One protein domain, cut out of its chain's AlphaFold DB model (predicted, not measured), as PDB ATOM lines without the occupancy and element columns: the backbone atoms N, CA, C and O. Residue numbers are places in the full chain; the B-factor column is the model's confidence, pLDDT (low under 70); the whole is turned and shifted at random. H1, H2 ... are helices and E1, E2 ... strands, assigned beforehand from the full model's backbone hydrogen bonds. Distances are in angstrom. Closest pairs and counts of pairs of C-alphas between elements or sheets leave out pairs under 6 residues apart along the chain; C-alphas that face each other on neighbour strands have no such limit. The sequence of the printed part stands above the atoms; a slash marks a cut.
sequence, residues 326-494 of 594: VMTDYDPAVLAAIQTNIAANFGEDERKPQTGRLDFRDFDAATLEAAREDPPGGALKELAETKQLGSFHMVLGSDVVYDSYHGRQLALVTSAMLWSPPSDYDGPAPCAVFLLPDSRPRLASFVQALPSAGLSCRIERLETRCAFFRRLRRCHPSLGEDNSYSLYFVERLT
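AT A GLANCE: This is residues 326 to 494 of the 594 residues of the protein "Hypothetical protein" of Symbiodinium natans (UniProt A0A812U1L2). One strongly twisted sheet of six strands makes the core; H4 and H5 pack together on one face and H1 on the other, three layers in all. The hinder part of H1 and the loop after it, residues 344 to 351, stick out, while H6 lies off the sheet past the end of E5, and H2 and H3 lie near H4. The 169 printed residues have six named helices and six named strands, in the order E1 H1 E2 H2 H3 E3 H4 E4 H5 E5 H6 E6; the mixed sheet runs E2 E1 E3 E4 E6 E5. The class is mixed, helices and strands; the whole is compact, with a radius of gyration of the C-alphas of 16.2 A and spans of 44 by 41 by 29 A.

IN THESE COORDINATES: Find C-alpha 326 at (-23.424, -19.337, -15.102), where E1, residues 326 to 328, begins. H1, residues 332 to 346, runs 20.6 A; then come E2, 355 to 358, H2, 365 to 370, H3, 379 to 385, and E3, 394 to 397. H4, 404 to 417, starts at C-alpha 404 (-37.922, -35.666, -11.107) and runs 20.4 A. E4 is 431 to 437, 19.7 A; H5 443 to 449; E5 455 to 462, 22.0 A; H6 467 to 475. E6, 485 to 492, runs 22.8 A to C-alpha 492 at (-16.821, -34.531, -15.684).

HOW THE PARTS SIT: In the sheet E2, E1, E3 and E4 are parallel: look at N 358 and O 327, 2.9 A, N 396 and O 326, 2.9 A, and N 433 and O 395, 2.8 A. E4 and E6 are antiparallel, N 490 and O 432 at 2.8 A, as are E6 and E5, N 458 and O 489 at 2.8 A. E1, H1, E2 and E3, H4, E4 are strand-helix-strand units, parallel neighbours joined through a helix; E2, H2 H3, E3 and E4, H5, E5 are split ones, with another strand between; the four crossovers are right-handed. H4 touches H5, Gly 407 and Phe 446 being their closest C-alphas at 4.0 A, at a steep tilt of 54 degrees. With residues 409 to 413 alone H4 touches H2, Leu 368 and Gln 409 being closest at 7.2 A. H3 only grazes the sheet, and H6 is not on it. Every O i to N i+4 pair is within hydrogen-bond range in H1, H2, H3 and H5; H4 has 9 of 10 and H6 4 of 5.

THE WHOLE: The C-alphas of Asp 424 and Glu 481 are farthest apart, at 46.9 A. The printed part has no cut, and the link from H4 to E4 is long. The mean pLDDT of the printed part is 73.1; 65 residues are under 70, among them 360 to 377.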
ATOM      1  N   VAL A 326     -22.018 -19.212 -14.678       63.12
ATOM      2  CA  VAL A 326     -23.424 -19.337 -15.102       63.12
ATOM      3  C   VAL A 326     -24.286 -19.601 -13.873       63.12
ATOM      4  O   VAL A 326     -23.993 -20.515 -13.103       63.12
ATOM      5  N   MET A 327     -25.340 -18.803 -13.700       64.12
ATOM      6  CA  MET A 327     -26.358 -19.013 -12.681       64.12
ATOM      7  C   MET A 327     -27.609 -19.644 -13.277       64.12
ATOM      8  O   MET A 327     -28.068 -19.268 -14.358       64.12
ATOM      9  N   THR A 328     -28.186 -20.584 -12.541       62.28
ATOM     10  CA  THR A 328     -29.308 -21.386 -13.022       62.28
ATOM     11  C   THR A 328     -30.442 -21.450 -12.009       62.28
ATOM     12  O   THR A 328     -30.165 -21.527 -10.817       62.28
ATOM     13  N   ASP A 329     -31.679 -21.519 -12.508       62.28
ATOM     14  CA  ASP A 329     -32.945 -21.376 -11.774       62.28
ATOM     15  C   ASP A 329     -33.249 -19.944 -11.257       62.28
ATOM     16  O   ASP A 329     -32.549 -18.977 -11.568       62.28
ATOM     17  N   TYR A 330     -34.471 -19.743 -10.748       60.84
ATOM     18  CA  TYR A 330     -35.300 -18.609 -11.192       60.84
ATOM     19  C   TYR A 330     -35.457 -17.442 -10.200       60.84
ATOM     20  O   TYR A 330     -36.376 -16.645 -10.378       60.84
ATOM     21  N   ASP A 331     -34.589 -17.282  -9.198       65.50
ATOM     22  CA  ASP A 331     -34.649 -16.120  -8.291       65.50
ATOM     23  C   ASP A 331     -33.822 -14.917  -8.823       65.50
ATOM     24  O   ASP A 331     -32.587 -14.905  -8.720       65.50
ATOM     25  N   PRO A 332     -34.463 -13.858  -9.371       69.56
ATOM     26  CA  PRO A 332     -33.754 -12.674  -9.851       69.56
ATOM     27  C   PRO A 332     -33.126 -11.844  -8.721       69.56
ATOM     28  O   PRO A 332     -32.203 -11.080  -8.992       69.56
ATOM     29  N   ALA A 333     -33.573 -11.982  -7.467       69.50
ATOM     30  CA  ALA A 333     -32.950 -11.326  -6.322       69.50
ATOM     31  C   ALA A 333     -31.652 -12.035  -5.905       69.50
ATOM     32  O   ALA A 333     -30.695 -11.359  -5.528       69.50
ATOM     33  N   VAL A 334     -31.565 -13.365  -6.040       68.81
ATOM     34  CA  VAL A 334     -30.300 -14.108  -5.853       68.81
ATOM     35  C   VAL A 334     -29.309 -13.772  -6.974       68.81
ATOM     36  O   VAL A 334     -28.143 -13.496  -6.684       68.81
ATOM     37  N   LEU A 335     -29.770 -13.682  -8.228       74.62
ATOM     38  CA  LEU A 335     -28.950 -13.208  -9.353       74.62
ATOM     39  C   LEU A 335     -28.433 -11.778  -9.124       74.62
ATOM     40  O   LEU A 335     -27.226 -11.547  -9.190       74.62
ATOM     41  N   ALA A 336     -29.312 -10.836  -8.769       78.25
ATOM     42  CA  ALA A 336     -28.925  -9.458  -8.464       78.25
ATOM     43  C   ALA A 336     -27.978  -9.364  -7.252       78.25
ATOM     44  O   ALA A 336     -27.043  -8.559  -7.254       78.25
ATOM     45  N   ALA A 337     -28.161 -10.201  -6.225       73.06
ATOM     46  CA  ALA A 337     -27.259 -10.271  -5.079       73.06
ATOM     47  C   ALA A 337     -25.867 -10.800  -5.465       73.06
ATOM     48  O   ALA A 337     -24.863 -10.270  -4.980       73.06
ATOM     49  N   ILE A 338     -25.768 -11.798  -6.347       71.88
ATOM     50  CA  ILE A 338     -24.476 -12.310  -6.828       71.88
ATOM     51  C   ILE A 338     -23.796 -11.297  -7.759       71.88
ATOM     52  O   ILE A 338     -22.619 -11.002  -7.552       71.88
ATOM     53  N   GLN A 339     -24.531 -10.658  -8.673       79.81
ATOM     54  CA  GLN A 339     -24.027  -9.543  -9.492       79.81
ATOM     55  C   GLN A 339     -23.499  -8.386  -8.625       79.81
ATOM     56  O   GLN A 339     -22.398  -7.887  -8.858       79.81
ATOM     57  N   THR A 340     -24.226  -8.021  -7.564       80.00
ATOM     58  CA  THR A 340     -23.804  -6.998  -6.591       80.00
ATOM     59  C   THR A 340     -22.529  -7.414  -5.853       80.00
ATOM     60  O   THR A 340     -21.626  -6.598  -5.676       80.00
ATOM     61  N   ASN A 341     -22.403  -8.684  -5.454       73.56
ATOM     62  CA  ASN A 341     -21.183  -9.199  -4.824       73.56
ATOM     63  C   ASN A 341     -19.990  -9.230  -5.792       73.56
ATOM     64  O   ASN A 341     -18.870  -8.945  -5.368       73.56
ATOM     65  N   ILE A 342     -20.203  -9.538  -7.073       76.25
ATOM     66  CA  ILE A 342     -19.154  -9.494  -8.101       76.25
ATOM     67  C   ILE A 342     -18.691  -8.047  -8.305       76.25
ATOM     68  O   ILE A 342     -17.505  -7.766  -8.140       76.25
ATOM     69  N   ALA A 343     -19.614  -7.108  -8.527       81.31
ATOM     70  CA  ALA A 343     -19.293  -5.684  -8.637       81.31
ATOM     71  C   ALA A 343     -18.551  -5.158  -7.390       81.31
ATOM     72  O   ALA A 343     -17.537  -4.476  -7.515       81.31
ATOM     73  N   ALA A 344     -18.973  -5.542  -6.181       76.81
ATOM     74  CA  ALA A 344     -18.330  -5.119  -4.935       76.81
ATOM     75  C   ALA A 344     -16.925  -5.718  -4.701       76.81
ATOM     76  O   ALA A 344     -16.123  -5.129  -3.975       76.81
ATOM     77  N   ASN A 345     -16.610  -6.885  -5.278       74.00
ATOM     78  CA  ASN A 345     -15.307  -7.537  -5.090       74.00
ATOM     79  C   ASN A 345     -14.311  -7.259  -6.222       74.00
ATOM     80  O   ASN A 345     -13.113  -7.162  -5.937       74.00
ATOM     81  N   PHE A 346     -14.788  -7.125  -7.462       79.25
ATOM     82  CA  PHE A 346     -13.974  -6.988  -8.676       79.25
ATOM     83  C   PHE A 346     -14.064  -5.589  -9.320       79.25
ATOM     84  O   PHE A 346     -13.128  -5.173  -9.995       79.25
ATOM     85  N   GLY A 347     -15.146  -4.834  -9.098       87.00
ATOM     86  CA  GLY A 347     -15.354  -3.515  -9.704       87.00
ATOM     87  C   GLY A 347     -15.459  -3.577 -11.231       87.00
ATOM     88  O   GLY A 347     -16.289  -4.305 -11.780       87.00
ATOM     89  N   GLU A 348     -14.592  -2.819 -11.905       85.50
ATOM     90  CA  GLU A 348     -14.461  -2.781 -13.370       85.50
ATOM     91  C   GLU A 348     -13.260  -3.588 -13.899       85.50
ATOM     92  O   GLU A 348     -12.793  -3.347 -15.006       85.50
ATOM     93  N   ASP A 349     -12.755  -4.557 -13.128       80.25
ATOM     94  CA  ASP A 349     -11.796  -5.548 -13.637       80.25
ATOM     95  C   ASP A 349     -12.447  -6.377 -14.763       80.25
ATOM     96  O   ASP A 349     -13.489  -6.998 -14.555       80.25
ATOM     97  N   GLU A 350     -11.837  -6.415 -15.949       76.50
ATOM     98  CA  GLU A 350     -12.305  -7.206 -17.102       76.50
ATOM     99  C   GLU A 350     -12.378  -8.712 -16.791       76.50
ATOM    100  O   GLU A 350     -13.128  -9.451 -17.428       76.50
ATOM    101  N   ARG A 351     -11.645  -9.165 -15.764       74.62
ATOM    102  CA  ARG A 351     -11.636 -10.542 -15.245       74.62
ATOM    103  C   ARG A 351     -12.785 -10.832 -14.275       74.62
ATOM    104  O   ARG A 351     -12.816 -11.898 -13.658       74.62
ATOM    105  N   LYS A 352     -13.718  -9.893 -14.079       78.88
ATOM    106  CA  LYS A 352     -14.876 -10.100 -13.202       78.88
ATOM    107  C   LYS A 352     -15.771 -11.230 -13.738       78.88
ATOM    108  O   LYS A 352     -16.111 -11.213 -14.922       78.88
ATOM    109  N   PRO A 353     -16.184 -12.195 -12.893       76.94
ATOM    110  CA  PRO A 353     -17.077 -13.276 -13.296       76.94
ATOM    111  C   PRO A 353     -18.325 -12.775 -14.027       76.94
ATOM    112  O   PRO A 353     -19.134 -12.034 -13.470       76.94
ATOM    113  N   GLN A 354     -18.499 -13.200 -15.278       74.44
ATOM    114  CA  GLN A 354     -19.739 -12.971 -16.016       74.44
ATOM    115  C   GLN A 354     -20.851 -13.853 -15.440       74.44
ATOM    116  O   GLN A 354     -20.612 -15.032 -15.180       74.44
ATOM    117  N   THR A 355     -22.053 -13.287 -15.276       72.50
ATOM    118  CA  THR A 355     -23.254 -14.005 -14.819       72.50
ATOM    119  C   THR A 355     -24.228 -14.243 -15.970       72.50
ATOM    120  O   THR A 355     -24.874 -13.296 -16.425       72.50
ATOM    121  N   GLY A 356     -24.384 -15.492 -16.402       69.31
ATOM    122  CA  GLY A 356     -25.520 -15.907 -17.236       69.31
ATOM    123  C   GLY A 356     -26.740 -16.256 -16.378       69.31
ATOM    124  O   GLY A 356     -26.568 -16.648 -15.225       69.31
ATOM    125  N   ARG A 357     -27.956 -16.150 -16.932       72.44
ATOM    126  CA  ARG A 357     -29.184 -16.714 -16.344       72.44
ATOM    127  C   ARG A 357     -29.665 -17.866 -17.216       72.44
ATOM    128  O   ARG A 357     -29.876 -17.660 -18.407       72.44
ATOM    129  N   LEU A 358     -29.907 -19.026 -16.616       70.75
ATOM    130  CA  LEU A 358     -30.486 -20.183 -17.293       70.75
ATOM    131  C   LEU A 358     -31.784 -20.629 -16.605       70.75
ATOM    132  O   LEU A 358     -31.787 -20.903 -15.402       70.75
ATOM    133  N   ASP A 359     -32.879 -20.722 -17.360       73.56
ATOM    134  CA  ASP A 359     -34.113 -21.370 -16.909       73.56
ATOM    135  C   ASP A 359     -34.169 -22.793 -17.469       73.56
ATOM    136  O   ASP A 359     -34.185 -23.003 -18.677       73.56
ATOM    137  N   PHE A 360     -34.210 -23.794 -16.591       68.62
ATOM    138  CA  PHE A 360     -34.277 -25.195 -17.013       68.62
ATOM    139  C   PHE A 360     -35.592 -25.565 -17.711       68.62
ATOM    140  O   PHE A 360     -35.658 -26.614 -18.345       68.62
ATOM    141  N   ARG A 361     -36.626 -24.720 -17.593       67.88
ATOM    142  CA  ARG A 361     -37.941 -24.907 -18.222       67.88
ATOM    143  C   ARG A 361     -37.969 -24.497 -19.695       67.88
ATOM    144  O   ARG A 361     -38.907 -24.873 -20.390       67.88
ATOM    145  N   ASP A 362     -36.952 -23.771 -20.164       67.81
ATOM    146  CA  ASP A 362     -36.773 -23.443 -21.587       67.81
ATOM    147  C   ASP A 362     -36.326 -24.677 -22.399       67.81
ATOM    148  O   ASP A 362     -36.342 -24.667 -23.629       67.81
ATOM    149  N   PHE A 363     -35.951 -25.762 -21.714       69.25
ATOM    150  CA  PHE A 363     -35.568 -27.035 -22.310       69.25
ATOM    151  C   PHE A 363     -36.668 -28.077 -22.085       69.25
ATOM    152  O   PHE A 363     -37.267 -28.144 -21.011       69.25
ATOM    153  N   ASP A 364     -36.892 -28.945 -23.071       68.31
ATOM    154  CA  ASP A 364     -37.805 -30.090 -22.972       68.31
ATOM    155  C   ASP A 364     -37.093 -31.421 -23.288       68.31
ATOM    156  O   ASP A 364     -35.870 -31.479 -23.445       68.31
ATOM    157  N   ALA A 365     -37.853 -32.521 -23.342       61.25
ATOM    158  CA  ALA A 365     -37.298 -33.857 -23.560       61.25
ATOM    159  C   ALA A 365     -36.798 -34.076 -24.988       61.25
ATOM    160  O   ALA A 365     -35.751 -34.692 -25.178       61.25
ATOM    161  N   ALA A 366     -37.540 -33.583 -25.980       66.69
ATOM    162  CA  ALA A 366     -37.190 -33.757 -27.381       66.69
ATOM    163  C   ALA A 366     -35.921 -32.964 -27.709       66.69
ATOM    164  O   ALA A 366     -34.990 -33.494 -28.311       66.69
ATOM    165  N   THR A 367     -35.858 -31.721 -27.236       64.94
ATOM    166  CA  THR A 367     -34.760 -30.802 -27.519       64.94
ATOM    167  C   THR A 367     -33.472 -31.223 -26.806       64.94
ATOM    168  O   THR A 367     -32.405 -31.116 -27.395       64.94
ATOM    169  N   LEU A 368     -33.538 -31.774 -25.583       62.22
ATOM    170  CA  LEU A 368     -32.341 -32.264 -24.877       62.22
ATOM    171  C   LEU A 368     -31.811 -33.618 -25.373       62.22
ATOM    172  O   LEU A 368     -30.605 -33.837 -25.311       62.22
ATOM    173  N   GLU A 369     -32.659 -34.523 -25.872       62.16
ATOM    174  CA  GLU A 369     -32.168 -35.765 -26.497       62.16
ATOM    175  C   GLU A 369     -31.665 -35.526 -27.933       62.16
ATOM    176  O   GLU A 369     -30.727 -36.202 -28.361       62.16
ATOM    177  N   ALA A 370     -32.217 -34.538 -28.651       62.84
ATOM    178  CA  ALA A 370     -31.663 -34.048 -29.917       62.84
ATOM    179  C   ALA A 370     -30.316 -33.320 -29.727       62.84
ATOM    180  O   ALA A 370     -29.428 -33.431 -30.571       62.84
ATOM    181  N   ALA A 371     -30.121 -32.653 -28.585       57.56
ATOM    182  CA  ALA A 371     -28.929 -31.871 -28.242       57.56
ATOM    183  C   ALA A 371     -27.636 -32.668 -27.977       57.56
ATOM    184  O   ALA A 371     -26.722 -32.185 -27.307       57.56
ATOM    185  N   ARG A 372     -27.521 -33.882 -28.523       56.75
ATOM    186  CA  ARG A 372     -26.243 -34.606 -28.596       56.75
ATOM    187  C   ARG A 372     -25.278 -33.999 -29.617       56.75
ATOM    188  O   ARG A 372     -24.084 -34.258 -29.508       56.75
ATOM    189  N   GLU A 373     -25.787 -33.214 -30.570       56.38
ATOM    190  CA  GLU A 373     -24.991 -32.568 -31.628       56.38
ATOM    191  C   GLU A 373     -25.206 -31.041 -31.716       56.38
ATOM    192  O   GLU A 373     -24.218 -30.323 -31.855       56.38
ATOM    193  N   ASP A 374     -26.438 -30.526 -31.567       57.91
ATOM    194  CA  ASP A 374     -26.738 -29.075 -31.554       57.91
ATOM    195  C   ASP A 374     -27.571 -28.694 -30.304       57.91
ATOM    196  O   ASP A 374     -28.680 -29.209 -30.141       57.91
ATOM    197  N   PRO A 375     -27.056 -27.860 -29.376       58.44
ATOM    198  CA  PRO A 375     -27.690 -27.586 -28.083       58.44
ATOM    199  C   PRO A 375     -29.079 -26.933 -28.179       58.44
ATOM    200  O   PRO A 375     -29.405 -26.260 -29.159       58.44
ATOM    201  N   PRO A 376     -29.925 -27.107 -27.144       58.19
ATOM    202  CA  PRO A 376     -31.338 -26.786 -27.244       58.19
ATOM    203  C   PRO A 376     -31.578 -25.280 -27.395       58.19
ATOM    204  O   PRO A 376     -30.850 -24.452 -26.837       58.19
ATOM    205  N   GLY A 377     -32.625 -24.947 -28.153       58.94
ATOM    206  CA  GLY A 377     -32.975 -23.578 -28.529       58.94
ATOM    207  C   GLY A 377     -33.117 -22.614 -27.347       58.94
ATOM    208  O   GLY A 377     -33.437 -23.006 -26.228       58.94
ATOM    209  N   GLY A 378     -32.875 -21.329 -27.611       71.31
ATOM    210  CA  GLY A 378     -32.777 -20.303 -26.573       71.31
ATOM    211  C   GLY A 378     -31.349 -20.176 -26.039       71.31
ATOM    212  O   GLY A 378     -30.387 -20.266 -26.801       71.31
ATOM    213  N   ALA A 379     -31.209 -19.953 -24.731       66.62
ATOM    214  CA  ALA A 379     -29.947 -19.518 -24.127       66.62
ATOM    215  C   ALA A 379     -28.770 -20.494 -24.322       66.62
ATOM    216  O   ALA A 379     -27.646 -20.046 -24.532       66.62
ATOM    217  N   LEU A 380     -28.981 -21.820 -24.301       66.31
ATOM    218  CA  LEU A 380     -27.881 -22.766 -24.562       66.31
ATOM    219  C   LEU A 380     -27.402 -22.726 -26.019       66.31
ATOM    220  O   LEU A 380     -26.203 -22.863 -26.252       66.31
ATOM    221  N   LYS A 381     -28.305 -22.489 -26.977       70.56
ATOM    222  CA  LYS A 381     -27.948 -22.306 -28.387       70.56
ATOM    223  C   LYS A 381     -27.166 -21.009 -28.607       70.56
ATOM    224  O   LYS A 381     -26.125 -21.047 -29.251       70.56
ATOM    225  N   GLU A 382     -27.567 -19.904 -27.975       73.94
ATOM    226  CA  GLU A 382     -26.796 -18.646 -27.988       73.94
ATOM    227  C   GLU A 382     -25.382 -18.840 -27.399       73.94
ATOM    228  O   GLU A 382     -24.384 -18.428 -27.997       73.94
ATOM    229  N   LEU A 383     -25.262 -19.543 -26.267       70.56
ATOM    230  CA  LEU A 383     -23.967 -19.882 -25.660       70.56
ATOM    231  C   LEU A 383     -23.122 -20.845 -26.517       70.56
ATOM    232  O   LEU A 383     -21.911 -20.931 -26.315       70.56
ATOM    233  N   ALA A 384     -23.712 -21.556 -27.478       68.94
ATOM    234  CA  ALA A 384     -22.998 -22.428 -28.409       68.94
ATOM    235  C   ALA A 384     -22.562 -21.691 -29.679       68.94
ATOM    236  O   ALA A 384     -21.398 -21.774 -30.072       68.94
ATOM    237  N   GLU A 385     -23.461 -20.902 -30.270       73.25
ATOM    238  CA  GLU A 385     -23.192 -20.026 -31.416       73.25
ATOM    239  C   GLU A 385     -22.081 -19.016 -31.090       73.25
ATOM    240  O   GLU A 385     -21.187 -18.777 -31.902       73.25
ATOM    241  N   THR A 386     -22.066 -18.499 -29.856       73.06
ATOM    242  CA  THR A 386     -20.996 -17.631 -29.332       73.06
ATOM    243  C   THR A 386     -19.764 -18.386 -28.804       73.06
ATOM    244  O   THR A 386     -18.834 -17.753 -28.305       73.06
ATOM    245  N   LYS A 387     -19.724 -19.724 -28.920       71.00
ATOM    246  CA  LYS A 387     -18.628 -20.614 -28.474       71.00
ATOM    247  C   LYS A 387     -18.243 -20.454 -26.993       71.00
ATOM    248  O   LYS A 387     -17.069 -20.499 -26.631       71.00
ATOM    249  N   GLN A 388     -19.238 -20.258 -26.129       66.31
ATOM    250  CA  GLN A 388     -19.074 -20.124 -24.679       66.31
ATOM    251  C   GLN A 388     -19.317 -21.430 -23.905       66.31
ATOM    252  O   GLN A 388     -18.795 -21.561 -22.796       66.31
ATOM    253  N   LEU A 389     -20.038 -22.416 -24.460       65.75
ATOM    254  CA  LEU A 389     -20.077 -23.776 -23.895       65.75
ATOM    255  C   LEU A 389     -18.648 -24.325 -23.709       65.75
ATOM    256  O   LEU A 389     -17.775 -24.084 -24.540       65.75
ATOM    257  N   GLY A 390     -18.385 -25.015 -22.595       63.34
ATOM    258  CA  GLY A 390     -17.037 -25.466 -22.219       63.34
ATOM    259  C   GLY A 390     -16.119 -24.382 -21.633       63.34
ATOM    260  O   GLY A 390     -15.189 -24.714 -20.908       63.34
ATOM    261  N   SER A 391     -16.397 -23.084 -21.834       64.62
ATOM    262  CA  SER A 391     -15.628 -21.994 -21.194       64.62
ATOM    263  C   SER A 391     -15.993 -21.761 -19.715       64.62
ATOM    264  O   SER A 391     -15.391 -20.928 -19.028       64.62
ATOM    265  N   PHE A 392     -16.996 -22.478 -19.204       69.25
ATOM    266  CA  PHE A 392     -17.521 -22.312 -17.852       69.25
ATOM    267  C   PHE A 392     -16.714 -23.109 -16.837       69.25
ATOM    268  O   PHE A 392     -16.906 -24.306 -16.656       69.25
ATOM    269  N   HIS A 393     -15.838 -22.401 -16.130       64.31
ATOM    270  CA  HIS A 393     -15.013 -22.970 -15.071       64.31
ATOM    271  C   HIS A 393     -15.859 -23.384 -13.856       64.31
ATOM    272  O   HIS A 393     -15.520 -24.347 -13.172       64.31
ATOM    273  N   MET A 394     -16.947 -22.646 -13.580       71.88
ATOM    274  CA  MET A 394     -17.866 -22.921 -12.478       71.88
ATOM    275  C   MET A 394     -19.321 -22.595 -12.853       71.88
ATOM    276  O   MET A 394     -19.642 -21.456 -13.178       71.88
ATOM    277  N   VAL A 395     -20.229 -23.562 -12.739       72.94
ATOM    278  CA  VAL A 395     -21.690 -23.323 -12.792       72.94
ATOM    279  C   VAL A 395     -22.261 -23.303 -11.369       72.94
ATOM    280  O   VAL A 395     -21.850 -24.114 -10.543       72.94
ATOM    281  N   LEU A 396     -23.212 -22.409 -11.073       71.12
ATOM    282  CA  LEU A 396     -23.907 -22.316  -9.780       71.12
ATOM    283  C   LEU A 396     -25.437 -22.410  -9.954       71.12
ATOM    284  O   LEU A 396     -26.000 -21.766 -10.836       71.12
ATOM    285  N   GLY A 397     -26.125 -23.141  -9.072       70.44
ATOM    286  CA  GLY A 397     -27.597 -23.240  -9.063       70.44
ATOM    287  C   GLY A 397     -28.181 -23.509  -7.671       70.44
ATOM    288  O   GLY A 397     -27.465 -24.000  -6.789       70.44
ATOM    289  N   SER A 398     -29.453 -23.155  -7.447       63.31
ATOM    290  CA  SER A 398     -30.007 -23.006  -6.091       63.31
ATOM    291  C   SER A 398     -31.543 -23.119  -5.987       63.31
ATOM    292  O   SER A 398     -32.239 -22.110  -5.924       63.31
ATOM    293  N   ASP A 399     -32.021 -24.349  -5.756       64.75
ATOM    294  CA  ASP A 399     -33.427 -24.784  -5.580       64.75
ATOM    295  C   ASP A 399     -34.133 -25.277  -6.863       64.75
ATOM    296  O   ASP A 399     -35.050 -24.684  -7.432       64.75
ATOM    297  N   VAL A 400     -33.741 -26.488  -7.264       59.66
ATOM    298  CA  VAL A 400     -34.296 -27.262  -8.383       59.66
ATOM    299  C   VAL A 400     -35.635 -27.900  -7.966       59.66
ATOM    300  O   VAL A 400     -35.726 -29.090  -7.664       59.66
ATOM    301  N   VAL A 401     -36.701 -27.095  -7.892       55.78
ATOM    302  CA  VAL A 401     -37.997 -27.504  -7.296       55.78
ATOM    303  C   VAL A 401     -38.794 -28.516  -8.142       55.78
ATOM    304  O   VAL A 401     -39.547 -29.342  -7.612       55.78
ATOM    305  N   TYR A 402     -38.703 -28.410  -9.469       59.94
ATOM    306  CA  TYR A 402     -39.905 -28.527 -10.300       59.94
ATOM    307  C   TYR A 402     -40.382 -29.959 -10.604       59.94
ATOM    308  O   TYR A 402     -41.563 -30.231 -10.387       59.94
ATOM    309  N   ASP A 403     -39.516 -30.901 -11.008       63.97
ATOM    310  CA  ASP A 403     -39.875 -32.332 -11.094       63.97
ATOM    311  C   ASP A 403     -38.673 -33.297 -11.080       63.97
ATOM    312  O   ASP A 403     -37.541 -32.878 -11.295       63.97
ATOM    313  N   SER A 404     -38.916 -34.599 -10.885       63.66
ATOM    314  CA  SER A 404     -37.922 -35.666 -11.107       63.66
ATOM    315  C   SER A 404     -37.388 -35.639 -12.541       63.66
ATOM    316  O   SER A 404     -36.192 -35.823 -12.764       63.66
ATOM    317  N   TYR A 405     -38.263 -35.317 -13.500       66.38
ATOM    318  CA  TYR A 405     -37.914 -35.084 -14.894       66.38
ATOM    319  C   TYR A 405     -36.865 -33.962 -15.054       66.38
ATOM    320  O   TYR A 405     -35.838 -34.175 -15.704       66.38
ATOM    321  N   HIS A 406     -37.034 -32.831 -14.354       69.56
ATOM    322  CA  HIS A 406     -36.063 -31.728 -14.351       69.56
ATOM    323  C   HIS A 406     -34.694 -32.141 -13.780       69.56
ATOM    324  O   HIS A 406     -33.682 -31.570 -14.169       69.56
ATOM    325  N   GLY A 407     -34.622 -33.163 -12.917       72.00
ATOM    326  CA  GLY A 407     -33.352 -33.718 -12.433       72.00
ATOM    327  C   GLY A 407     -32.488 -34.322 -13.550       72.00
ATOM    328  O   GLY A 407     -31.274 -34.117 -13.563       72.00
ATOM    329  N   ARG A 408     -33.105 -34.992 -14.537       74.69
ATOM    330  CA  ARG A 408     -32.407 -35.473 -15.747       74.69
ATOM    331  C   ARG A 408     -32.014 -34.318 -16.661       74.69
ATOM    332  O   ARG A 408     -30.898 -34.307 -17.170       74.69
ATOM    333  N   GLN A 409     -32.905 -33.343 -16.847       72.75
ATOM    334  CA  GLN A 409     -32.614 -32.167 -17.671       72.75
ATOM    335  C   GLN A 409     -31.420 -31.383 -17.128       72.75
ATOM    336  O   GLN A 409     -30.491 -31.089 -17.871       72.75
ATOM    337  N   LEU A 410     -31.405 -31.129 -15.818       76.88
ATOM    338  CA  LEU A 410     -30.309 -30.477 -15.112       76.88
ATOM    339  C   LEU A 410     -28.974 -31.198 -15.331       76.88
ATOM    340  O   LEU A 410     -27.978 -30.539 -15.612       76.88
ATOM    341  N   ALA A 411     -28.940 -32.531 -15.240       77.62
ATOM    342  CA  ALA A 411     -27.726 -33.310 -15.486       77.62
ATOM    343  C   ALA A 411     -27.206 -33.151 -16.931       77.62
ATOM    344  O   ALA A 411     -26.016 -32.905 -17.130       77.62
ATOM    345  N   LEU A 412     -28.094 -33.218 -17.931       75.06
ATOM    346  CA  LEU A 412     -27.744 -33.032 -19.346       75.06
ATOM    347  C   LEU A 412     -27.260 -31.601 -19.636       75.06
ATOM    348  O   LEU A 412     -26.193 -31.417 -20.216       75.06
ATOM    349  N   VAL A 413     -27.994 -30.594 -19.160       75.38
ATOM    350  CA  VAL A 413     -27.650 -29.167 -19.287       75.38
ATOM    351  C   VAL A 413     -26.321 -28.849 -18.596       75.38
ATOM    352  O   VAL A 413     -25.482 -28.145 -19.157       75.38
ATOM    353  N   THR A 414     -26.080 -29.421 -17.413       79.88
ATOM    354  CA  THR A 414     -24.793 -29.304 -16.714       79.88
ATOM    355  C   THR A 414     -23.670 -29.925 -17.542       79.88
ATOM    356  O   THR A 414     -22.613 -29.317 -17.658       79.88
ATOM    357  N   SER A 415     -23.885 -31.077 -18.187       78.75
ATOM    358  CA  SER A 415     -22.864 -31.689 -19.050       78.75
ATOM    359  C   SER A 415     -22.569 -30.838 -20.290       78.75
ATOM    360  O   SER A 415     -21.402 -30.662 -20.632       78.75
ATOM    361  N   ALA A 416     -23.588 -30.244 -20.917       73.31
ATOM    362  CA  ALA A 416     -23.411 -29.340 -22.057       73.31
ATOM    363  C   ALA A 416     -22.637 -28.056 -21.689       73.31
ATOM    364  O   ALA A 416     -21.800 -27.595 -22.462       73.31
ATOM    365  N   MET A 417     -22.866 -27.488 -20.499       74.06
ATOM    366  CA  MET A 417     -22.091 -26.338 -20.011       74.06
ATOM    367  C   MET A 417     -20.659 -26.727 -19.626       74.06
ATOM    368  O   MET A 417     -19.715 -26.063 -20.053       74.06
ATOM    369  N   LEU A 418     -20.495 -27.820 -18.873       74.88
ATOM    370  CA  LEU A 418     -19.205 -28.417 -18.507       74.88
ATOM    371  C   LEU A 418     -18.637 -29.267 -19.657       74.88
ATOM    372  O   LEU A 418     -18.185 -30.395 -19.433       74.88
ATOM    373  N   TRP A 419     -18.719 -28.796 -20.905       71.19
ATOM    374  CA  TRP A 419     -18.115 -29.493 -22.046       71.19
ATOM    375  C   TRP A 419     -16.611 -29.667 -21.791       71.19
ATOM    376  O   TRP A 419     -16.002 -28.846 -21.104       71.19
ATOM    377  N   SER A 420     -16.012 -30.751 -22.291       63.88
ATOM    378  CA  SER A 420     -14.562 -30.931 -22.200       63.88
ATOM    379  C   SER A 420     -13.877 -29.693 -22.790       63.88
ATOM    380  O   SER A 420     -14.188 -29.353 -23.934       63.88
ATOM    381  N   PRO A 421     -12.980 -29.017 -22.052       63.09
ATOM    382  CA  PRO A 421     -12.234 -27.911 -22.625       63.09
ATOM    383  C   PRO A 421     -11.361 -28.434 -23.782       63.09
ATOM    384  O   PRO A 421     -11.067 -29.637 -23.832       63.09
ATOM    385  N   PRO A 422     -10.978 -27.572 -24.739       67.75
ATOM    386  CA  PRO A 422     -10.159 -27.991 -25.870       67.75
ATOM    387  C   PRO A 422      -8.791 -28.506 -25.387       67.75
ATOM    388  O   PRO A 422      -8.350 -28.217 -24.276       67.75
ATOM    389  N   SER A 423      -8.135 -29.334 -26.204       68.06
ATOM    390  CA  SER A 423      -6.956 -30.125 -25.801       68.06
ATOM    391  C   SER A 423      -5.693 -29.314 -25.474       68.06
ATOM    392  O   SER A 423      -4.684 -29.895 -25.089       68.06
ATOM    393  N   ASP A 424      -5.744 -27.999 -25.664       76.19
ATOM    394  CA  ASP A 424      -4.724 -26.984 -25.391       76.19
ATOM    395  C   ASP A 424      -5.001 -26.164 -24.108       76.19
ATOM    396  O   ASP A 424      -4.248 -25.249 -23.780       76.19
ATOM    397  N   TYR A 425      -6.066 -26.477 -23.363       68.81
ATOM    398  CA  TYR A 425      -6.418 -25.794 -22.117       68.81
ATOM    399  C   TYR A 425      -5.718 -26.422 -20.893       68.81
ATOM    400  O   TYR A 425      -6.164 -27.431 -20.347       68.81
ATOM    401  N   ASP A 426      -4.662 -25.761 -20.410       68.56
ATOM    402  CA  ASP A 426      -3.909 -26.113 -19.187       68.56
ATOM    403  C   ASP A 426      -4.633 -25.757 -17.862       68.56
ATOM    404  O   ASP A 426      -4.080 -25.912 -16.767       68.56
ATOM    405  N   GLY A 427      -5.855 -25.218 -17.928       65.25
ATOM    406  CA  GLY A 427      -6.584 -24.726 -16.758       65.25
ATOM    407  C   GLY A 427      -7.243 -25.825 -15.904       65.25
ATOM    408  O   GLY A 427      -7.286 -27.000 -16.277       65.25
ATOM    409  N   PRO A 428      -7.801 -25.469 -14.731       63.94
ATOM    410  CA  PRO A 428      -8.522 -26.422 -13.891       63.94
ATOM    411  C   PRO A 428      -9.764 -26.958 -14.616       63.94
ATOM    412  O   PRO A 428     -10.476 -26.205 -15.287       63.94
ATOM    413  N   ALA A 429     -10.037 -28.255 -14.450       68.94
ATOM    414  CA  ALA A 429     -11.190 -28.913 -15.059       68.94
ATOM    415  C   ALA A 429     -12.514 -28.238 -14.631       68.94
ATOM    416  O   ALA A 429     -12.683 -27.942 -13.443       68.94
ATOM    417  N   PRO A 430     -13.456 -28.009 -15.566       74.94
ATOM    418  CA  PRO A 430     -14.696 -27.297 -15.278       74.94
ATOM    419  C   PRO A 430     -15.601 -28.109 -14.343       74.94
ATOM    420  O   PRO A 430     -15.779 -29.319 -14.521       74.94
ATOM    421  N   CYS A 431     -16.203 -27.440 -13.357       80.12
ATOM    422  CA  CYS A 431     -17.107 -28.061 -12.390       80.12
ATOM    423  C   CYS A 431     -18.398 -27.251 -12.186       80.12
ATOM    424  O   CYS A 431     -18.507 -26.089 -12.575       80.12
ATOM    425  N   ALA A 432     -19.402 -27.855 -11.557       80.62
ATOM    426  CA  ALA A 432     -20.582 -27.145 -11.071       80.62
ATOM    427  C   ALA A 432     -20.723 -27.316  -9.557       80.62
ATOM    428  O   ALA A 432     -20.337 -28.348  -9.011       80.62
ATOM    429  N   VAL A 433     -21.273 -26.310  -8.878       81.25
ATOM    430  CA  VAL A 433     -21.532 -26.327  -7.434       81.25
ATOM    431  C   VAL A 433     -22.969 -25.883  -7.180       81.25
ATOM    432  O   VAL A 433     -23.284 -24.693  -7.211       81.25
ATOM    433  N   PHE A 434     -23.852 -26.842  -6.906       80.81
ATOM    434  CA  PHE A 434     -25.242 -26.549  -6.540       80.81
ATOM    435  C   PHE A 434     -25.396 -26.473  -5.022       80.81
ATOM    436  O   PHE A 434     -24.823 -27.292  -4.303       80.81
ATOM    437  N   LEU A 435     -26.202 -25.528  -4.537       78.62
ATOM    438  CA  LEU A 435     -26.608 -25.440  -3.134       78.62
ATOM    439  C   LEU A 435     -28.082 -25.831  -3.027       78.62
ATOM    440  O   LEU A 435     -28.962 -25.033  -3.348       78.62
ATOM    441  N   LEU A 436     -28.356 -27.056  -2.578       80.19
ATOM    442  CA  LEU A 436     -29.710 -27.619  -2.572       80.19
ATOM    443  C   LEU A 436     -30.146 -28.011  -1.148       80.19
ATOM    444  O   LEU A 436     -29.319 -28.521  -0.386       80.19
ATOM    445  N   PRO A 437     -31.418 -27.780  -0.764       78.00
ATOM    446  CA  PRO A 437     -31.940 -28.223   0.525       78.00
ATOM    447  C   PRO A 437     -32.175 -29.741   0.541       78.00
ATOM    448  O   PRO A 437     -32.858 -30.288  -0.328       78.00
ATOM    449  N   ASP A 438     -31.662 -30.416   1.574       77.12
ATOM    450  CA  ASP A 438     -31.692 -31.883   1.716       77.12
ATOM    451  C   ASP A 438     -33.125 -32.450   1.804       77.12
ATOM    452  O   ASP A 438     -33.352 -33.637   1.587       77.12
ATOM    453  N   SER A 439     -34.104 -31.605   2.145       71.62
ATOM    454  CA  SER A 439     -35.520 -31.950   2.313       71.62
ATOM    455  C   SER A 439     -36.276 -32.183   0.993       71.62
ATOM    456  O   SER A 439     -37.457 -32.532   1.018       71.62
ATOM    457  N   ARG A 440     -35.629 -32.008  -0.170       70.50
ATOM    458  CA  ARG A 440     -36.226 -32.221  -1.501       70.50
ATOM    459  C   ARG A 440     -36.046 -33.686  -1.956       70.50
ATOM    460  O   ARG A 440     -34.960 -34.036  -2.413       70.50
ATOM    461  N   PRO A 441     -37.088 -34.548  -1.969       61.31
ATOM    462  CA  PRO A 441     -36.933 -35.966  -2.343       61.31
ATOM    463  C   PRO A 441     -36.492 -36.182  -3.804       61.31
ATOM    464  O   PRO A 441     -35.871 -37.188  -4.132       61.31
ATOM    465  N   ARG A 442     -36.764 -35.211  -4.687       69.81
ATOM    466  CA  ARG A 442     -36.371 -35.225  -6.112       69.81
ATOM    467  C   ARG A 442     -34.862 -35.070  -6.339       69.81
ATOM    468  O   ARG A 442     -34.385 -35.327  -7.441       69.81
ATOM    469  N   LEU A 443     -34.102 -34.707  -5.306       73.81
ATOM    470  CA  LEU A 443     -32.650 -34.568  -5.376       73.81
ATOM    471  C   LEU A 443     -31.940 -35.897  -5.689       73.81
ATOM    472  O   LEU A 443     -30.940 -35.905  -6.406       73.81
ATOM    473  N   ALA A 444     -32.491 -37.027  -5.231       78.44
ATOM    474  CA  ALA A 444     -31.983 -38.349  -5.591       78.44
ATOM    475  C   ALA A 444     -32.022 -38.583  -7.115       78.44
ATOM    476  O   ALA A 444     -31.066 -39.114  -7.672       78.44
ATOM    477  N   SER A 445     -33.074 -38.116  -7.800       79.12
ATOM    478  CA  SER A 445     -33.220 -38.244  -9.259       79.12
ATOM    479  C   SER A 445     -32.187 -37.425 -10.038       79.12
ATOM    480  O   SER A 445     -31.761 -37.857 -11.104       79.12
ATOM    481  N   PHE A 446     -31.749 -36.275  -9.511       83.19
ATOM    482  CA  PHE A 446     -30.638 -35.513 -10.091       83.19
ATOM    483  C   PHE A 446     -29.317 -36.283  -9.965       83.19
ATOM    484  O   PHE A 446     -28.665 -36.548 -10.972       83.19
ATOM    485  N   VAL A 447     -28.959 -36.720  -8.752       85.38
ATOM    486  CA  VAL A 447     -27.705 -37.458  -8.504       85.38
ATOM    487  C   VAL A 447     -27.651 -38.766  -9.309       85.38
ATOM    488  O   VAL A 447     -26.605 -39.106  -9.855       85.38
ATOM    489  N   GLN A 448     -28.781 -39.466  -9.456       86.00
ATOM    490  CA  GLN A 448     -28.905 -40.676 -10.282       86.00
ATOM    491  C   GLN A 448     -28.785 -40.416 -11.796       86.00
ATOM    492  O   GLN A 448     -28.436 -41.335 -12.534       86.00
ATOM    493  N   ALA A 449     -29.056 -39.197 -12.272       84.12
ATOM    494  CA  ALA A 449     -28.957 -38.840 -13.689       84.12
ATOM    495  C   ALA A 449     -27.559 -38.351 -14.111       84.12
ATOM    496  O   ALA A 449     -27.259 -38.325 -15.302       84.12
ATOM    497  N   LEU A 450     -26.688 -37.976 -13.170       86.44
ATOM    498  CA  LEU A 450     -25.350 -37.468 -13.493       86.44
ATOM    499  C   LEU A 450     -24.462 -38.484 -14.250       86.44
ATOM    500  O   LEU A 450     -23.901 -38.088 -15.277       86.44
ATOM    501  N   PRO A 451     -24.388 -39.783 -13.878       87.50
ATOM    502  CA  PRO A 451     -23.574 -40.754 -14.615       87.50
ATOM    503  C   PRO A 451     -24.003 -40.927 -16.079       87.50
ATOM    504  O   PRO A 451     -23.153 -41.000 -16.964       87.50
ATOM    505  N   SER A 452     -25.311 -40.907 -16.377       82.00
ATOM    506  CA  SER A 452     -25.800 -41.023 -17.761       82.00
ATOM    507  C   SER A 452     -25.538 -39.772 -18.611       82.00
ATOM    508  O   SER A 452     -25.537 -39.866 -19.837       82.00
ATOM    509  N   ALA A 453     -25.234 -38.635 -17.976       81.25
ATOM    510  CA  ALA A 453     -24.726 -37.422 -18.616       81.25
ATOM    511  C   ALA A 453     -23.179 -37.360 -18.689       81.25
ATOM    512  O   ALA A 453     -22.626 -36.366 -19.165       81.25
ATOM    513  N   GLY A 454     -22.464 -38.398 -18.226       84.50
ATOM    514  CA  GLY A 454     -20.996 -38.444 -18.181       84.50
ATOM    515  C   GLY A 454     -20.373 -37.649 -17.025       84.50
ATOM    516  O   GLY A 454     -19.227 -37.204 -17.133       84.50
ATOM    517  N   LEU A 455     -21.123 -37.438 -15.940       88.56
ATOM    518  CA  LEU A 455     -20.740 -36.616 -14.790       88.56
ATOM    519  C   LEU A 455     -20.678 -37.439 -13.493       88.56
ATOM    520  O   LEU A 455     -21.447 -38.377 -13.288       88.56
ATOM    521  N   SER A 456     -19.785 -37.048 -12.587       89.12
ATOM    522  CA  SER A 456     -19.709 -37.531 -11.206       89.12
ATOM    523  C   SER A 456     -20.262 -36.477 -10.238       89.12
ATOM    524  O   SER A 456     -20.491 -35.327 -10.619       89.12
ATOM    525  N   CYS A 457     -20.470 -36.841  -8.967       91.19
ATOM    526  CA  CYS A 457     -20.773 -35.862  -7.925       91.19
ATOM    527  C   CYS A 457     -20.126 -36.206  -6.581       91.19
ATOM    528  O   CYS A 457     -20.233 -37.336  -6.101       91.19
ATOM    529  N   ARG A 458     -19.524 -35.198  -5.940       89.50
ATOM    530  CA  ARG A 458     -19.153 -35.200  -4.523       89.50
ATOM    531  C   ARG A 458     -20.135 -34.313  -3.757       89.50
ATOM    532  O   ARG A 458     -20.288 -33.133  -4.063       89.50
ATOM    533  N   ILE A 459     -20.790 -34.890  -2.751       87.94
ATOM    534  CA  ILE A 459     -21.791 -34.207  -1.925       87.94
ATOM    535  C   ILE A 459     -21.157 -33.840  -0.580       87.94
ATOM    536  O   ILE A 459     -20.697 -34.720   0.147       87.94
ATOM    537  N   GLU A 460     -21.161 -32.555  -0.227       88.19
ATOM    538  CA  GLU A 460     -20.668 -32.050   1.058       88.19
ATOM    539  C   GLU A 460     -21.812 -31.384   1.831       88.19
ATOM    540  O   GLU A 460     -22.282 -30.299   1.483       88.19
ATOM    541  N   ARG A 461     -22.285 -32.042   2.894       85.69
ATOM    542  CA  ARG A 461     -23.407 -31.541   3.698       85.69
ATOM    543  C   ARG A 461     -22.980 -30.358   4.563       85.69
ATOM    544  O   ARG A 461     -22.059 -30.472   5.370       85.69
ATOM    545  N   LEU A 462     -23.688 -29.237   4.449       82.19
ATOM    546  CA  LEU A 462     -23.454 -28.062   5.279       82.19
ATOM    547  C   LEU A 462     -24.107 -28.256   6.649       82.19
ATOM    548  O   LEU A 462     -25.330 -28.211   6.794       82.19
ATOM    549  N   GLU A 463     -23.284 -28.422   7.684       82.69
ATOM    550  CA  GLU A 463     -23.773 -28.371   9.060       82.69
ATOM    551  C   GLU A 463     -24.470 -27.035   9.340       82.69
ATOM    552  O   GLU A 463     -23.905 -25.961   9.112       82.69
ATOM    553  N   THR A 464     -25.649 -27.082   9.967       76.94
ATOM    554  CA  THR A 464     -26.416 -25.876  10.331       76.94
ATOM    555  C   THR A 464     -25.661 -24.930  11.280       76.94
ATOM    556  O   THR A 464     -25.991 -23.749  11.397       76.94
ATOM    557  N   ARG A 465     -24.605 -25.432  11.937       80.69
ATOM    558  CA  ARG A 465     -23.711 -24.697  12.845       80.69
ATOM    559  C   ARG A 465     -22.482 -24.087  12.155       80.69
ATOM    560  O   ARG A 465     -21.781 -23.286  12.788       80.69
ATOM    561  N   CYS A 466     -22.198 -24.404  10.890       82.81
ATOM    562  CA  CYS A 466     -20.995 -23.910  10.216       82.81
ATOM    563  C   CYS A 466     -21.037 -22.376  10.033       82.81
ATOM    564  O   CYS A 466     -22.101 -21.751   9.998       82.81
ATOM    565  N   ALA A 467     -19.868 -21.729   9.979       74.62
ATOM    566  CA  ALA A 467     -19.787 -20.264   9.950       74.62
ATOM    567  C   ALA A 467     -20.356 -19.661   8.651       74.62
ATOM    568  O   ALA A 467     -21.008 -18.617   8.695       74.62
ATOM    569  N   PHE A 468     -20.157 -20.346   7.517       75.75
ATOM    570  CA  PHE A 468     -20.732 -19.982   6.220       75.75
ATOM    571  C   PHE A 468     -22.263 -19.961   6.278       75.75
ATOM    572  O   PHE A 468     -22.880 -18.931   6.016       75.75
ATOM    573  N   PHE A 469     -22.879 -21.059   6.716       73.31
ATOM    574  CA  PHE A 469     -24.329 -21.201   6.723       73.31
ATOM    575  C   PHE A 469     -25.011 -20.288   7.759       73.31
ATOM    576  O   PHE A 469     -26.054 -19.696   7.479       73.31
ATOM    577  N   ARG A 470     -24.365 -20.039   8.911       78.62
ATOM    578  CA  ARG A 470     -24.798 -18.994   9.861       78.62
ATOM    579  C   ARG A 470     -24.711 -17.571   9.298       78.62
ATOM    580  O   ARG A 470     -25.486 -16.723   9.734       78.62
ATOM    581  N   ARG A 471     -23.799 -17.277   8.362       77.00
ATOM    582  CA  ARG A 471     -23.812 -16.008   7.609       77.00
ATOM    583  C   ARG A 471     -24.934 -16.019   6.567       77.00
ATOM    584  O   ARG A 471     -25.682 -15.051   6.511       77.00
ATOM    585  N   LEU A 472     -25.086 -17.109   5.817       69.19
ATOM    586  CA  LEU A 472     -26.099 -17.247   4.770       69.19
ATOM    587  C   LEU A 472     -27.523 -17.015   5.313       69.19
ATOM    588  O   LEU A 472     -28.229 -16.159   4.791       69.19
ATOM    589  N   ARG A 473     -27.897 -17.658   6.431       74.44
ATOM    590  CA  ARG A 473     -29.196 -17.437   7.107       74.44
ATOM    591  C   ARG A 473     -29.425 -15.997   7.584       74.44
ATOM    592  O   ARG A 473     -30.561 -15.542   7.600       74.44
ATOM    593  N   ARG A 474     -28.372 -15.257   7.962       76.12
ATOM    594  CA  ARG A 474     -28.489 -13.834   8.351       76.12
ATOM    595  C   ARG A 474     -28.759 -12.921   7.156       76.12
ATOM    596  O   ARG A 474     -29.395 -11.890   7.328       76.12
ATOM    597  N   CYS A 475     -28.252 -13.280   5.978       68.12
ATOM    598  CA  CYS A 475     -28.503 -12.555   4.733       68.12
ATOM    599  C   CYS A 475     -29.843 -12.958   4.093       68.12
ATOM    600  O   CYS A 475     -30.500 -12.119   3.488       68.12
ATOM    601  N   HIS A 476     -30.262 -14.216   4.268       64.94
ATOM    602  CA  HIS A 476     -31.475 -14.786   3.678       64.94
ATOM    603  C   HIS A 476     -32.304 -15.531   4.748       64.94
ATOM    604  O   HIS A 476     -32.210 -16.757   4.862       64.94
ATOM    605  N   PRO A 477     -33.133 -14.818   5.540       69.25
ATOM    606  CA  PRO A 477     -33.982 -15.433   6.569       69.25
ATOM    607  C   PRO A 477     -34.989 -16.455   6.014       69.25
ATOM    608  O   PRO A 477     -35.394 -17.379   6.715       69.25
ATOM    609  N   SER A 478     -35.354 -16.326   4.734       59.22
ATOM    610  CA  SER A 478     -36.242 -17.235   3.997       59.22
ATOM    611  C   SER A 478     -35.714 -18.668   3.848       59.22
ATOM    612  O   SER A 478     -36.498 -19.561   3.543       59.22
ATOM    613  N   LEU A 479     -34.421 -18.922   4.094       63.25
ATOM    614  CA  LEU A 479     -33.844 -20.272   4.026       63.25
ATOM    615  C   LEU A 479     -34.327 -21.204   5.156       63.25
ATOM    616  O   LEU A 479     -34.124 -22.413   5.070       63.25
ATOM    617  N   GLY A 480     -34.997 -20.674   6.187       65.25
ATOM    618  CA  GLY A 480     -35.646 -21.454   7.247       65.25
ATOM    619  C   GLY A 480     -34.689 -22.020   8.303       65.25
ATOM    620  O   GLY A 480     -33.513 -22.289   8.041       65.25
ATOM    621  N   GLU A 481     -35.189 -22.207   9.528       67.69
ATOM    622  CA  GLU A 481     -34.352 -22.638  10.658       67.69
ATOM    623  C   GLU A 481     -34.092 -24.155  10.707       67.69
ATOM    624  O   GLU A 481     -33.042 -24.576  11.207       67.69
ATOM    625  N   ASP A 482     -34.949 -24.964  10.081       71.94
ATOM    626  CA  ASP A 482     -34.854 -26.433  10.090       71.94
ATOM    627  C   ASP A 482     -34.289 -27.042   8.797       71.94
ATOM    628  O   ASP A 482     -33.856 -28.193   8.792       71.94
ATOM    629  N   ASN A 483     -34.220 -26.276   7.703       71.38
ATOM    630  CA  ASN A 483     -33.616 -26.758   6.461       71.38
ATOM    631  C   ASN A 483     -32.103 -26.954   6.640       71.38
ATOM    632  O   ASN A 483     -31.365 -25.999   6.922       71.38
ATOM    633  N   SER A 484     -31.640 -28.184   6.418       79.25
ATOM    634  CA  SER A 484     -30.242 -28.494   6.127       79.25
ATOM    635  C   SER A 484     -30.016 -28.514   4.613       79.25
ATOM    636  O   SER A 484     -30.935 -28.792   3.841       79.25
ATOM    637  N   TYR A 485     -28.800 -28.181   4.193       81.38
ATOM    638  CA  TYR A 485     -28.422 -28.039   2.790       81.38
ATOM    639  C   TYR A 485     -27.136 -28.811   2.526       81.38
ATOM    640  O   TYR A 485     -26.302 -28.960   3.424       81.38
ATOM    641  N   SER A 486     -26.926 -29.200   1.277       83.06
ATOM    642  CA  SER A 486     -25.673 -29.785   0.814       83.06
ATOM    643  C   SER A 486     -25.137 -29.032  -0.403       83.06
ATOM    644  O   SER A 486     -25.900 -28.476  -1.199       83.06
ATOM    645  N   LEU A 487     -23.811 -29.004  -0.522       84.12
ATOM    646  CA  LEU A 487     -23.097 -28.588  -1.722       84.12
ATOM    647  C   LEU A 487     -22.877 -29.805  -2.620       84.12
ATOM    648  O   LEU A 487     -22.395 -30.840  -2.159       84.12
ATOM    649  N   TYR A 488     -23.212 -29.664  -3.897       85.25
ATOM    650  CA  TYR A 488     -23.069 -30.704  -4.912       85.25
ATOM    651  C   TYR A 488     -21.990 -30.273  -5.887       85.25
ATOM    652  O   TYR A 488     -22.273 -29.528  -6.824       85.25
ATOM    653  N   PHE A 489     -20.763 -30.728  -5.645       85.56
ATOM    654  CA  PHE A 489     -19.656 -30.575  -6.579       85.56
ATOM    655  C   PHE A 489     -19.845 -31.606  -7.688       85.56
ATOM    656  O   PHE A 489     -19.844 -32.806  -7.418       85.56
ATOM    657  N   VAL A 490     -20.065 -31.149  -8.913       85.75
ATOM    658  CA  VAL A 490     -20.284 -31.987 -10.095       85.75
ATOM    659  C   VAL A 490     -19.102 -31.803 -11.034       85.75
ATOM    660  O   VAL A 490     -18.757 -30.677 -11.390       85.75
ATOM    661  N   GLU A 491     -18.472 -32.909 -11.410       86.12
ATOM    662  CA  GLU A 491     -17.218 -32.955 -12.168       86.12
ATOM    663  C   GLU A 491     -17.412 -33.889 -13.380       86.12
ATOM    664  O   GLU A 491     -18.197 -34.839 -13.322       86.12
ATOM    665  N   ARG A 492     -16.732 -33.643 -14.508       82.94
ATOM    666  CA  ARG A 492     -16.821 -34.531 -15.684       82.94
ATOM    667  C   ARG A 492     -16.045 -35.829 -15.435       82.94
ATOM    668  O   ARG A 492     -14.882 -35.788 -15.040       82.94
ATOM    669  N   LEU A 493     -16.656 -36.986 -15.713       82.00
ATOM    670  CA  LEU A 493     -15.946 -38.270 -15.684       82.00
ATOM    671  C   LEU A 493     -14.893 -38.294 -16.798       82.00
ATOM    672  O   LEU A 493     -15.228 -38.087 -17.968       82.00
ATOM    673  N   THR A 494     -13.638 -38.584 -16.449       80.75
ATOM    674  CA  THR A 494     -12.553 -38.754 -17.428       80.75
ATOM    675  C   THR A 494     -12.849 -39.914 -18.382       80.75
ATOM    676  O   THR A 494     -13.589 -40.843 -18.043       80.75
TER     677      THR A 494